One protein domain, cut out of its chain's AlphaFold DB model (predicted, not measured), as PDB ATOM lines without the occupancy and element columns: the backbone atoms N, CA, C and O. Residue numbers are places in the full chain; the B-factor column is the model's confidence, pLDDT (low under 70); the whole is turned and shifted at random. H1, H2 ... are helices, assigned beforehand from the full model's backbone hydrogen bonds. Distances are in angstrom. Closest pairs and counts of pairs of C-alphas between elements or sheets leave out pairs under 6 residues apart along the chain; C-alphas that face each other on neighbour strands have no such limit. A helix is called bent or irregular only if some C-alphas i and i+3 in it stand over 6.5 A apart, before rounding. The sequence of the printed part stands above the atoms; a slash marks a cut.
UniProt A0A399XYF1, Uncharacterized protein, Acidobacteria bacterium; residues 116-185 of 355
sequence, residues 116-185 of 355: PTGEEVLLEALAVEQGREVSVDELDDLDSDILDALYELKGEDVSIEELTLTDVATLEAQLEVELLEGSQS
ATOM      1  N   PRO A 116       4.838   1.751  -9.685       80.38
ATOM      2  CA  PRO A 116       4.545   2.737  -8.657       80.38
ATOM      3  C   PRO A 116       5.475   3.944  -8.794       80.38
ATOM      4  O   PRO A 116       6.604   3.833  -9.289       80.38
ATOM      5  N   THR A 117       5.010   5.105  -8.344       83.62
ATOM      6  CA  THR A 117       5.857   6.299  -8.242       83.62
ATOM      7  C   THR A 117       6.878   6.134  -7.110       83.62
ATOM      8  O   THR A 117       6.722   5.289  -6.222       83.62
ATOM      9  N   GLY A 118       7.946   6.942  -7.107       83.50
ATOM     10  CA  GLY A 118       8.918   6.917  -6.009       83.50
ATOM     11  C   GLY A 118       8.275   7.248  -4.659       83.50
ATOM     12  O   GLY A 118       8.663   6.669  -3.645       83.50
ATOM     13  N   GLU A 119       7.252   8.108  -4.653       88.19
ATOM     14  CA  GLU A 119       6.420   8.408  -3.481       88.19
ATOM     15  C   GLU A 119       5.783   7.148  -2.888       88.19
ATOM     16  O   GLU A 119       5.923   6.894  -1.693       88.19
ATOM     17  N   GLU A 120       5.094   6.348  -3.705       86.19
ATOM     18  CA  GLU A 120       4.376   5.162  -3.230       86.19
ATOM     19  C   GLU A 120       5.331   4.153  -2.588       86.19
ATOM     20  O   GLU A 120       5.066   3.645  -1.495       86.19
ATOM     21  N   VAL A 121       6.489   3.928  -3.217       87.25
ATOM     22  CA  VAL A 121       7.527   3.039  -2.679       87.25
ATOM     23  C   VAL A 121       8.108   3.590  -1.373       87.25
ATOM     24  O   VAL A 121       8.311   2.835  -0.417       87.25
ATOM     25  N   LEU A 122       8.349   4.903  -1.293       88.56
ATOM     26  CA  LEU A 122       8.834   5.550  -0.075       88.56
ATOM     27  C   LEU A 122       7.821   5.411   1.072       88.56
ATOM     28  O   LEU A 122       8.197   5.038   2.183       88.56
ATOM     29  N   LEU A 123       6.539   5.679   0.812       88.94
ATOM     30  CA  LEU A 123       5.474   5.562   1.807       88.94
ATOM     31  C   LEU A 123       5.299   4.117   2.284       88.94
ATOM     32  O   LEU A 123       5.105   3.895   3.480       88.94
ATOM     33  N   GLU A 124       5.419   3.127   1.395       88.81
ATOM     34  CA  GLU A 124       5.430   1.712   1.780       88.81
ATOM     35  C   GLU A 124       6.605   1.383   2.705       88.81
ATOM     36  O   GLU A 124       6.413   0.745   3.746       88.81
ATOM     37  N   ALA A 125       7.810   1.850   2.372       87.56
ATOM     38  CA  ALA A 125       8.989   1.631   3.197       87.56
ATOM     39  C   ALA A 125       8.853   2.277   4.585       87.56
ATOM     40  O   ALA A 125       9.107   1.629   5.604       87.56
ATOM     41  N   LEU A 126       8.371   3.521   4.643       88.69
ATOM     42  CA  LEU A 126       8.082   4.219   5.897       88.69
ATOM     43  C   LEU A 126       6.979   3.516   6.692       88.69
ATOM     44  O   LEU A 126       7.057   3.414   7.918       88.69
ATOM     45  N   ALA A 127       5.967   2.973   6.017       89.31
ATOM     46  CA  ALA A 127       4.908   2.227   6.678       89.31
ATOM     47  C   ALA A 127       5.425   0.931   7.322       89.31
ATOM     48  O   ALA A 127       4.980   0.547   8.413       89.31
ATOM     49  N   VAL A 128       6.390   0.269   6.677       88.06
ATOM     50  CA  VAL A 128       7.088  -0.901   7.226       88.06
ATOM     51  C   VAL A 128       7.952  -0.509   8.424       88.06
ATOM     52  O   VAL A 128       7.871  -1.173   9.460       88.06
ATOM     53  N   GLU A 129       8.727   0.573   8.324       87.38
ATOM     54  CA  GLU A 129       9.585   1.069   9.406       87.38
ATOM     55  C   GLU A 129       8.770   1.445  10.655       87.38
ATOM     56  O   GLU A 129       9.078   1.020  11.771       87.38
ATOM     57  N   GLN A 130       7.674   2.184  10.467       88.44
ATOM     58  CA  GLN A 130       6.823   2.670  11.556       88.44
ATOM     59  C   GLN A 130       5.797   1.631  12.037       88.44
ATOM     60  O   GLN A 130       5.153   1.808  13.077       88.44
ATOM     61  N   GLY A 131       5.609   0.539  11.290       87.12
ATOM     62  CA  GLY A 131       4.629  -0.509  11.583       87.12
ATOM     63  C   GLY A 131       3.168  -0.048  11.487       87.12
ATOM     64  O   GLY A 131       2.287  -0.656  12.107       87.12
ATOM     65  N   ARG A 132       2.906   1.039  10.753       90.12
ATOM     66  CA  ARG A 132       1.583   1.630  10.506       90.12
ATOM     67  C   ARG A 132       1.590   2.321   9.148       90.12
ATOM     68  O   ARG A 132       2.637   2.755   8.708       90.12
ATOM     69  N   GLU A 133       0.426   2.494   8.540       87.12
ATOM     70  CA  GLU A 133       0.288   3.328   7.341       87.12
ATOM     71  C   GLU A 133       0.710   4.777   7.650       87.12
ATOM     72  O   GLU A 133       0.387   5.300   8.727       87.12
ATOM     73  N   VAL A 134       1.472   5.377   6.735       86.81
ATOM     74  CA  VAL A 134       2.004   6.742   6.815       86.81
ATOM     75  C   VAL A 134       1.470   7.510   5.612       86.81
ATOM     76  O   VAL A 134       1.469   6.989   4.500       86.81
ATOM     77  N   SER A 135       0.988   8.727   5.840       86.19
ATOM     78  CA  SER A 135       0.544   9.639   4.781       86.19
ATOM     79  C   SER A 135       1.513  10.806   4.628       86.19
ATOM     80  O   SER A 135       2.182  11.167   5.595       86.19
ATOM     81  N   VAL A 136       1.501  11.454   3.460       84.81
ATOM     82  CA  VAL A 136       2.338  12.628   3.143       84.81
ATOM     83  C   VAL A 136       2.250  13.726   4.215       84.81
ATOM     84  O   VAL A 136       3.269  14.265   4.632       84.81
ATOM     85  N   ASP A 137       1.053  13.983   4.755       84.56
ATOM     86  CA  ASP A 137       0.823  14.999   5.800       84.56
ATOM     87  C   ASP A 137       1.594  14.757   7.118       84.56
ATOM     88  O   ASP A 137       1.645  15.640   7.973       84.56
ATOM     89  N   GLU A 138       2.131  13.554   7.337       84.94
ATOM     90  CA  GLU A 138       2.814  13.169   8.577       84.94
ATOM     91  C   GLU A 138       4.344  13.139   8.448       84.94
ATOM     92  O   GLU A 138       5.013  12.891   9.452       84.94
ATOM     93  N   LEU A 139       4.899  13.365   7.251       85.69
ATOM     94  CA  LEU A 139       6.330  13.187   6.979       85.69
ATOM     95  C   LEU A 139       7.207  14.156   7.783       85.69
ATOM     96  O   LEU A 139       8.208  13.733   8.352       85.69
ATOM     97  N   ASP A 140       6.798  15.419   7.913       83.12
ATOM     98  CA  ASP A 140       7.558  16.454   8.638       83.12
ATOM     99  C   ASP A 140       7.755  16.144  10.133       83.12
ATOM    100  O   ASP A 140       8.718  16.597  10.754       83.12
ATOM    101  N   ASP A 141       6.829  15.389  10.730       84.75
ATOM    102  CA  ASP A 141       6.821  15.070  12.161       84.75
ATOM    103  C   ASP A 141       7.360  13.654  12.456       84.75
ATOM    104  O   ASP A 141       7.364  13.215  13.616       84.75
ATOM    105  N   LEU A 142       7.782  12.911  11.427       86.94
ATOM    106  CA  LEU A 142       8.193  11.517  11.545       86.94
ATOM    107  C   LEU A 142       9.694  11.395  11.848       86.94
ATOM    108  O   LEU A 142      10.537  11.942  11.150       86.94
ATOM    109  N   ASP A 143      10.030  10.624  12.884       85.62
ATOM    110  CA  ASP A 143      11.412  10.237  13.199       85.62
ATOM    111  C   ASP A 143      11.753   8.984  12.376       85.62
ATOM    112  O   ASP A 143      11.263   7.889  12.682       85.62
ATOM    113  N   SER A 144      12.499   9.164  11.283       87.88
ATOM    114  CA  SER A 144      12.853   8.110  10.326       87.88
ATOM    115  C   SER A 144      14.237   8.360   9.733       87.88
ATOM    116  O   SER A 144      14.503   9.432   9.185       87.88
ATOM    117  N   ASP A 145      15.080   7.325   9.757       88.25
ATOM    118  CA  ASP A 145      16.399   7.362   9.117       88.25
ATOM    119  C   ASP A 145      16.269   7.526   7.584       88.25
ATOM    120  O   ASP A 145      17.161   8.066   6.927       88.25
ATOM    121  N   ILE A 146      15.143   7.080   7.006       88.44
ATOM    122  CA  ILE A 146      14.843   7.181   5.571       88.44
ATOM    123  C   ILE A 146      14.581   8.636   5.172       88.44
ATOM    124  O   ILE A 146      15.132   9.105   4.174       88.44
ATOM    125  N   LEU A 147      13.773   9.362   5.952       88.81
ATOM    126  CA  LEU A 147      13.481  10.774   5.686       88.81
ATOM    127  C   LEU A 147      14.701  11.661   5.914       88.81
ATOM    128  O   LEU A 147      14.977  12.530   5.091       88.81
ATOM    129  N   ASP A 148      15.478  11.395   6.965       89.62
ATOM    130  CA  ASP A 148      16.737  12.102   7.206       89.62
ATOM    131  C   ASP A 148      17.694  11.964   6.009       89.62
ATOM    132  O   ASP A 148      18.276  12.954   5.555       89.62
ATOM    133  N   ALA A 149      17.820  10.756   5.445       88.62
ATOM    134  CA  ALA A 149      18.630  10.520   4.252       88.62
ATOM    135  C   ALA A 149      18.058  11.206   2.999       88.62
ATOM    136  O   ALA A 149      18.821  11.756   2.205       88.62
ATOM    137  N   LEU A 150      16.732  11.219   2.826       89.19
ATOM    138  CA  LEU A 150      16.069  11.912   1.717       89.19
ATOM    139  C   LEU A 150      16.303  13.423   1.764       89.19
ATOM    140  O   LEU A 150      16.688  14.019   0.755       89.19
ATOM    141  N   TYR A 151      16.131  14.037   2.932       88.88
ATOM    142  CA  TYR A 151      16.370  15.464   3.114       88.88
ATOM    143  C   TYR A 151      17.857  15.820   3.013       88.88
ATOM    144  O   TYR A 151      18.192  16.908   2.542       88.88
ATOM    145  N   GLU A 152      18.769  14.911   3.373       88.19
ATOM    146  CA  GLU A 152      20.198  15.077   3.083       88.19
ATOM    147  C   GLU A 152      20.488  15.023   1.571       88.19
ATOM    148  O   GLU A 152      21.313  15.797   1.077       88.19
ATOM    149  N   LEU A 153      19.803  14.142   0.832       86.56
ATOM    150  CA  LEU A 153      19.989  13.941  -0.606       86.56
ATOM    151  C   LEU A 153      19.445  15.111  -1.444       86.56
ATOM    152  O   LEU A 153      20.162  15.654  -2.286       86.56
ATOM    153  N   LYS A 154      18.173  15.480  -1.245       86.56
ATOM    154  CA  LYS A 154      17.437  16.435  -2.100       86.56
ATOM    155  C   LYS A 154      17.196  17.798  -1.447       86.56
ATOM    156  O   LYS A 154      16.867  18.752  -2.149       86.56
ATOM    157  N   GLY A 155      17.424  17.916  -0.141       83.19
ATOM    158  CA  GLY A 155      17.102  19.104   0.647       83.19
ATOM    159  C   GLY A 155      15.744  19.004   1.347       83.19
ATOM    160  O   GLY A 155      14.917  18.160   1.021       83.19
ATOM    161  N   GLU A 156      15.531  19.891   2.319       80.44
ATOM    162  CA  GLU A 156      14.337  19.915   3.185       80.44
ATOM    163  C   GLU A 156      13.055  20.322   2.430       80.44
ATOM    164  O   GLU A 156      11.963  19.949   2.832       80.44
ATOM    165  N   ASP A 157      13.183  21.035   1.305       77.00
ATOM    166  CA  ASP A 157      12.055  21.516   0.489       77.00
ATOM    167  C   ASP A 157      11.675  20.547  -0.661       77.00
ATOM    168  O   ASP A 157      11.111  20.983  -1.668       77.00
ATOM    169  N   VAL A 158      12.036  19.259  -0.588       81.19
ATOM    170  CA  VAL A 158      11.765  18.316  -1.689       81.19
ATOM    171  C   VAL A 158      10.263  18.022  -1.817       81.19
ATOM    172  O   VAL A 158       9.597  17.715  -0.831       81.19
ATOM    173  N   SER A 159       9.723  18.086  -3.039       83.00
ATOM    174  CA  SER A 159       8.371  17.593  -3.331       83.00
ATOM    175  C   SER A 159       8.427  16.075  -3.454       83.00
ATOM    176  O   SER A 159       9.133  15.535  -4.307       83.00
ATOM    177  N   ILE A 160       7.714  15.388  -2.565       82.56
ATOM    178  CA  ILE A 160       7.674  13.923  -2.527       82.56
ATOM    179  C   ILE A 160       6.933  13.379  -3.753       82.56
ATOM    180  O   ILE A 160       7.292  12.319  -4.254       82.56
ATOM    181  N   GLU A 161       5.974  14.140  -4.285       80.50
ATOM    182  CA  GLU A 161       5.203  13.775  -5.476       80.50
ATOM    183  C   GLU A 161       6.073  13.663  -6.745       80.50
ATOM    184  O   GLU A 161       5.725  12.947  -7.681       80.50
ATOM    185  N   GLU A 162       7.224  14.343  -6.782       77.25
ATOM    186  CA  GLU A 162       8.177  14.310  -7.904       77.25
ATOM    187  C   GLU A 162       9.282  13.255  -7.723       77.25
ATOM    188  O   GLU A 162      10.233  13.192  -8.511       77.25
ATOM    189  N   LEU A 163       9.197  12.426  -6.678       84.50
ATOM    190  CA  LEU A 163      10.239  11.462  -6.354       84.50
ATOM    191  C   LEU A 163      10.307  10.343  -7.404       84.50
ATOM    192  O   LEU A 163       9.330   9.639  -7.671       84.50
ATOM    193  N   THR A 164      11.499  10.143  -7.969       87.19
ATOM    194  CA  THR A 164      11.754   9.087  -8.960       87.19
ATOM    195  C   THR A 164      12.143   7.770  -8.289       87.19
ATOM    196  O   THR A 164      12.626   7.748  -7.153       87.19
ATOM    197  N   LEU A 165      12.003   6.641  -8.993       87.00
ATOM    198  CA  LEU A 165      12.463   5.348  -8.468       87.00
ATOM    199  C   LEU A 165      13.991   5.323  -8.294       87.00
ATOM    200  O   LEU A 165      14.518   4.646  -7.413       87.00
ATOM    201  N   THR A 166      14.713   6.086  -9.111       89.00
ATOM    202  CA  THR A 166      16.164   6.284  -9.029       89.00
ATOM    203  C   THR A 166      16.575   6.994  -7.743       89.00
ATOM    204  O   THR A 166      17.611   6.664  -7.156       89.00
ATOM    205  N   ASP A 167      15.763   7.936  -7.268       89.25
ATOM    206  CA  ASP A 167      15.988   8.586  -5.979       89.25
ATOM    207  C   ASP A 167      15.837   7.576  -4.836       89.25
ATOM    208  O   ASP A 167      16.723   7.473  -3.987       89.25
ATOM    209  N   VAL A 168      14.796   6.736  -4.879       88.50
ATOM    210  CA  VAL A 168      14.603   5.641  -3.913       88.50
ATOM    211  C   VAL A 168      15.761   4.637  -3.964       88.50
ATOM    212  O   VAL A 168      16.296   4.269  -2.920       88.50
ATOM    213  N   ALA A 169      16.229   4.256  -5.157       89.38
ATOM    214  CA  ALA A 169      17.406   3.396  -5.325       89.38
ATOM    215  C   ALA A 169      18.675   4.017  -4.708       89.38
ATOM    216  O   ALA A 169      19.558   3.319  -4.207       89.38
ATOM    217  N   THR A 170      18.778   5.345  -4.737       89.56
ATOM    218  CA  THR A 170      19.905   6.075  -4.149       89.56
ATOM    219  C   THR A 170      19.848   6.063  -2.625       89.56
ATOM    220  O   THR A 170      20.882   5.847  -1.989       89.56
ATOM    221  N   LEU A 171      18.653   6.203  -2.045       90.06
ATOM    222  CA  LEU A 171      18.436   6.034  -0.606       90.06
ATOM    223  C   LEU A 171      18.744   4.610  -0.156       90.06
ATOM    224  O   LEU A 171      19.445   4.421   0.837       90.06
ATOM    225  N   GLU A 172      18.287   3.617  -0.919       90.19
ATOM    226  CA  GLU A 172      18.564   2.202  -0.673       90.19
ATOM    227  C   GLU A 172      20.075   1.945  -0.562       90.19
ATOM    228  O   GLU A 172      20.558   1.379   0.423       90.19
ATOM    229  N   ALA A 173      20.843   2.458  -1.528       86.31
ATOM    230  CA  ALA A 173      22.296   2.338  -1.552       86.31
ATOM    231  C   ALA A 173      22.996   3.097  -0.408       86.31
ATOM    232  O   ALA A 173      24.052   2.662   0.054       86.31
ATOM    233  N   GLN A 174      22.447   4.232   0.035       88.75
ATOM    234  CA  GLN A 174      23.009   5.039   1.125       88.75
ATOM    235  C   GLN A 174      22.779   4.403   2.499       88.75
ATOM    236  O   GLN A 174      23.666   4.447   3.353       88.75
ATOM    237  N   LEU A 175      21.597   3.825   2.706       87.31
ATOM    238  CA  LEU A 175      21.169   3.250   3.979       87.31
ATOM    239  C   LEU A 175      21.486   1.750   4.105       87.31
ATOM    240  O   LEU A 175      21.374   1.206   5.202       87.31
ATOM    241  N   GLU A 176      21.914   1.092   3.021       84.81
ATOM    242  CA  GLU A 176      22.153  -0.362   2.957       84.81
ATOM    243  C   GLU A 176      20.922  -1.182   3.408       84.81
ATOM    244  O   GLU A 176      21.038  -2.186   4.115       84.81
ATOM    245  N   VAL A 177      19.729  -0.734   3.010       85.19
ATOM    246  CA  VAL A 177      18.433  -1.394   3.259       85.19
ATOM    247  C   VAL A 177      17.861  -1.941   1.949       85.19
ATOM    248  O   VAL A 177      18.442  -1.715   0.902       85.19
ATOM    249  N   GLU A 178      16.753  -2.680   1.987       84.69
ATOM    250  CA  GLU A 178      16.059  -3.196   0.794       84.69
ATOM    251  C   GLU A 178      14.719  -2.450   0.664       84.69
ATOM    252  O   GLU A 178      13.725  -2.855   1.269       84.69
ATOM    253  N   LEU A 179      14.698  -1.318  -0.053       84.56
ATOM    254  CA  LEU A 179      13.485  -0.500  -0.220       84.56
ATOM    255  C   LEU A 179      12.667  -0.992  -1.414       84.56
ATOM    256  O   LEU A 179      11.473  -1.250  -1.285       84.56
ATOM    257  N   LEU A 180      13.325  -1.168  -2.562       84.06
ATOM    258  CA  LEU A 180      12.690  -1.557  -3.816       84.06
ATOM    259  C   LEU A 180      12.256  -3.026  -3.789       84.06
ATOM    260  O   LEU A 180      11.113  -3.326  -4.114       84.06
ATOM    261  N   GLU A 181      13.129  -3.938  -3.345       82.12
ATOM    262  CA  GLU A 181      12.784  -5.367  -3.203       82.12
ATOM    263  C   GLU A 181      11.762  -5.626  -2.078       82.12
ATOM    264  O   GLU A 181      11.067  -6.645  -2.083       82.12
ATOM    265  N   GLY A 182      11.673  -4.716  -1.103       77.50
ATOM    266  CA  GLY A 182      10.730  -4.793   0.014       77.50
ATOM    267  C   GLY A 182       9.322  -4.284  -0.312       77.50
ATOM    268  O   GLY A 182       8.388  -4.564   0.448       77.50
ATOM    269  N   SER A 183       9.163  -3.553  -1.419       80.75
ATOM    270  CA  SER A 183       7.885  -2.989  -1.853       80.75
ATOM    271  C   SER A 183       6.934  -4.074  -2.357       80.75
ATOM    272  O   SER A 183       7.329  -5.039  -3.009       80.75
ATOM    273  N   GLN A 184       5.648  -3.931  -2.034       78.81
ATOM    274  CA  GLN A 184       4.609  -4.856  -2.500       78.81
ATOM    275  C   GLN A 184       3.984  -4.412  -3.823       78.81
ATOM    276  O   GLN A 184       3.414  -5.248  -4.528       78.81
ATOM    277  N   SER A 185       4.054  -3.118  -4.130       74.75
ATOM    278  CA  SER A 185       3.558  -2.536  -5.377       74.75
ATOM    279  C   SER A 185       4.551  -2.672  -6.530       74.75
ATOM    280  O   SER A 185       4.128  -2.716  -7.684       74.75
TER     281      SER A 185
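AT A GLANCE: This is residues 116 to 185 of the 355 residues of an uncharacterized protein of Acidobacteria bacterium (UniProt A0A399XYF1). Four short helices, H1 to H4, together with the loops that join them, make one small, compact, rounded body. H1 and H4 meet near their beginnings as a V, H3 packs on H4 and comes near H1, and short H2 sits at the corner opposite H4. The last residues, 176 to 185, fold back from H4 to end near the first printed residue. The printed part has 70 residues with four named helices, H1, H2, H3 and H4 along the chain, and no named strand, and its class is all helix. It is compact, with a radius of gyration of the C-alphas of 10.7 A and spans of 27 by 24 by 21 A.

IN THESE COORDINATES: H1, residues 118 to 130, begins at C-alpha 118 (8.918, 6.917, -6.009) and is 18.2 A long. H2, residues 136 to 141, is irregular: C-alphas 137 and 140 are 7.5 A apart. H3, residues 145 to 154, is 14.5 A long. H4, residues 165 to 175, is 15.3 A long and ends at C-alpha 175 (21.169, 3.250, 3.979).

HOW THE PARTS SIT: H1 touches H4 with residues 118 to 122 alone; their closest C-alphas, of Gly 118 and Leu 165, are 4.6 A apart. They run the same way at a shallow tilt of 35.0 degrees, only just short of steep. H3 touches H4, with the C-alphas of Ala 149 and Leu 171 closest at 6.6 A, opposite ways at a steep tilt of 58 degrees. H1 and H3 are close but not clearly touching, their closest C-alphas, of Leu 126 and Ile 146, 7.4 A apart. H2 touches no helix, and H2 and H4 are apart. In H1, H3 and H4 every O i to N i+4 pair is within hydrogen-bond range; in H2 0 of 2 are, beside 2 of 3 O i to N i+3 pairs.

THE WHOLE: The C-alphas of Asp 157 and Gln 184 are the two farthest apart, at 27.6 A, and those of Pro 116 and Ser 185, first and last printed, are 6.3 A apart. The printed part has no cut and no long link between helices. The mean pLDDT of the printed part is 85.8, and no printed residue is under 70.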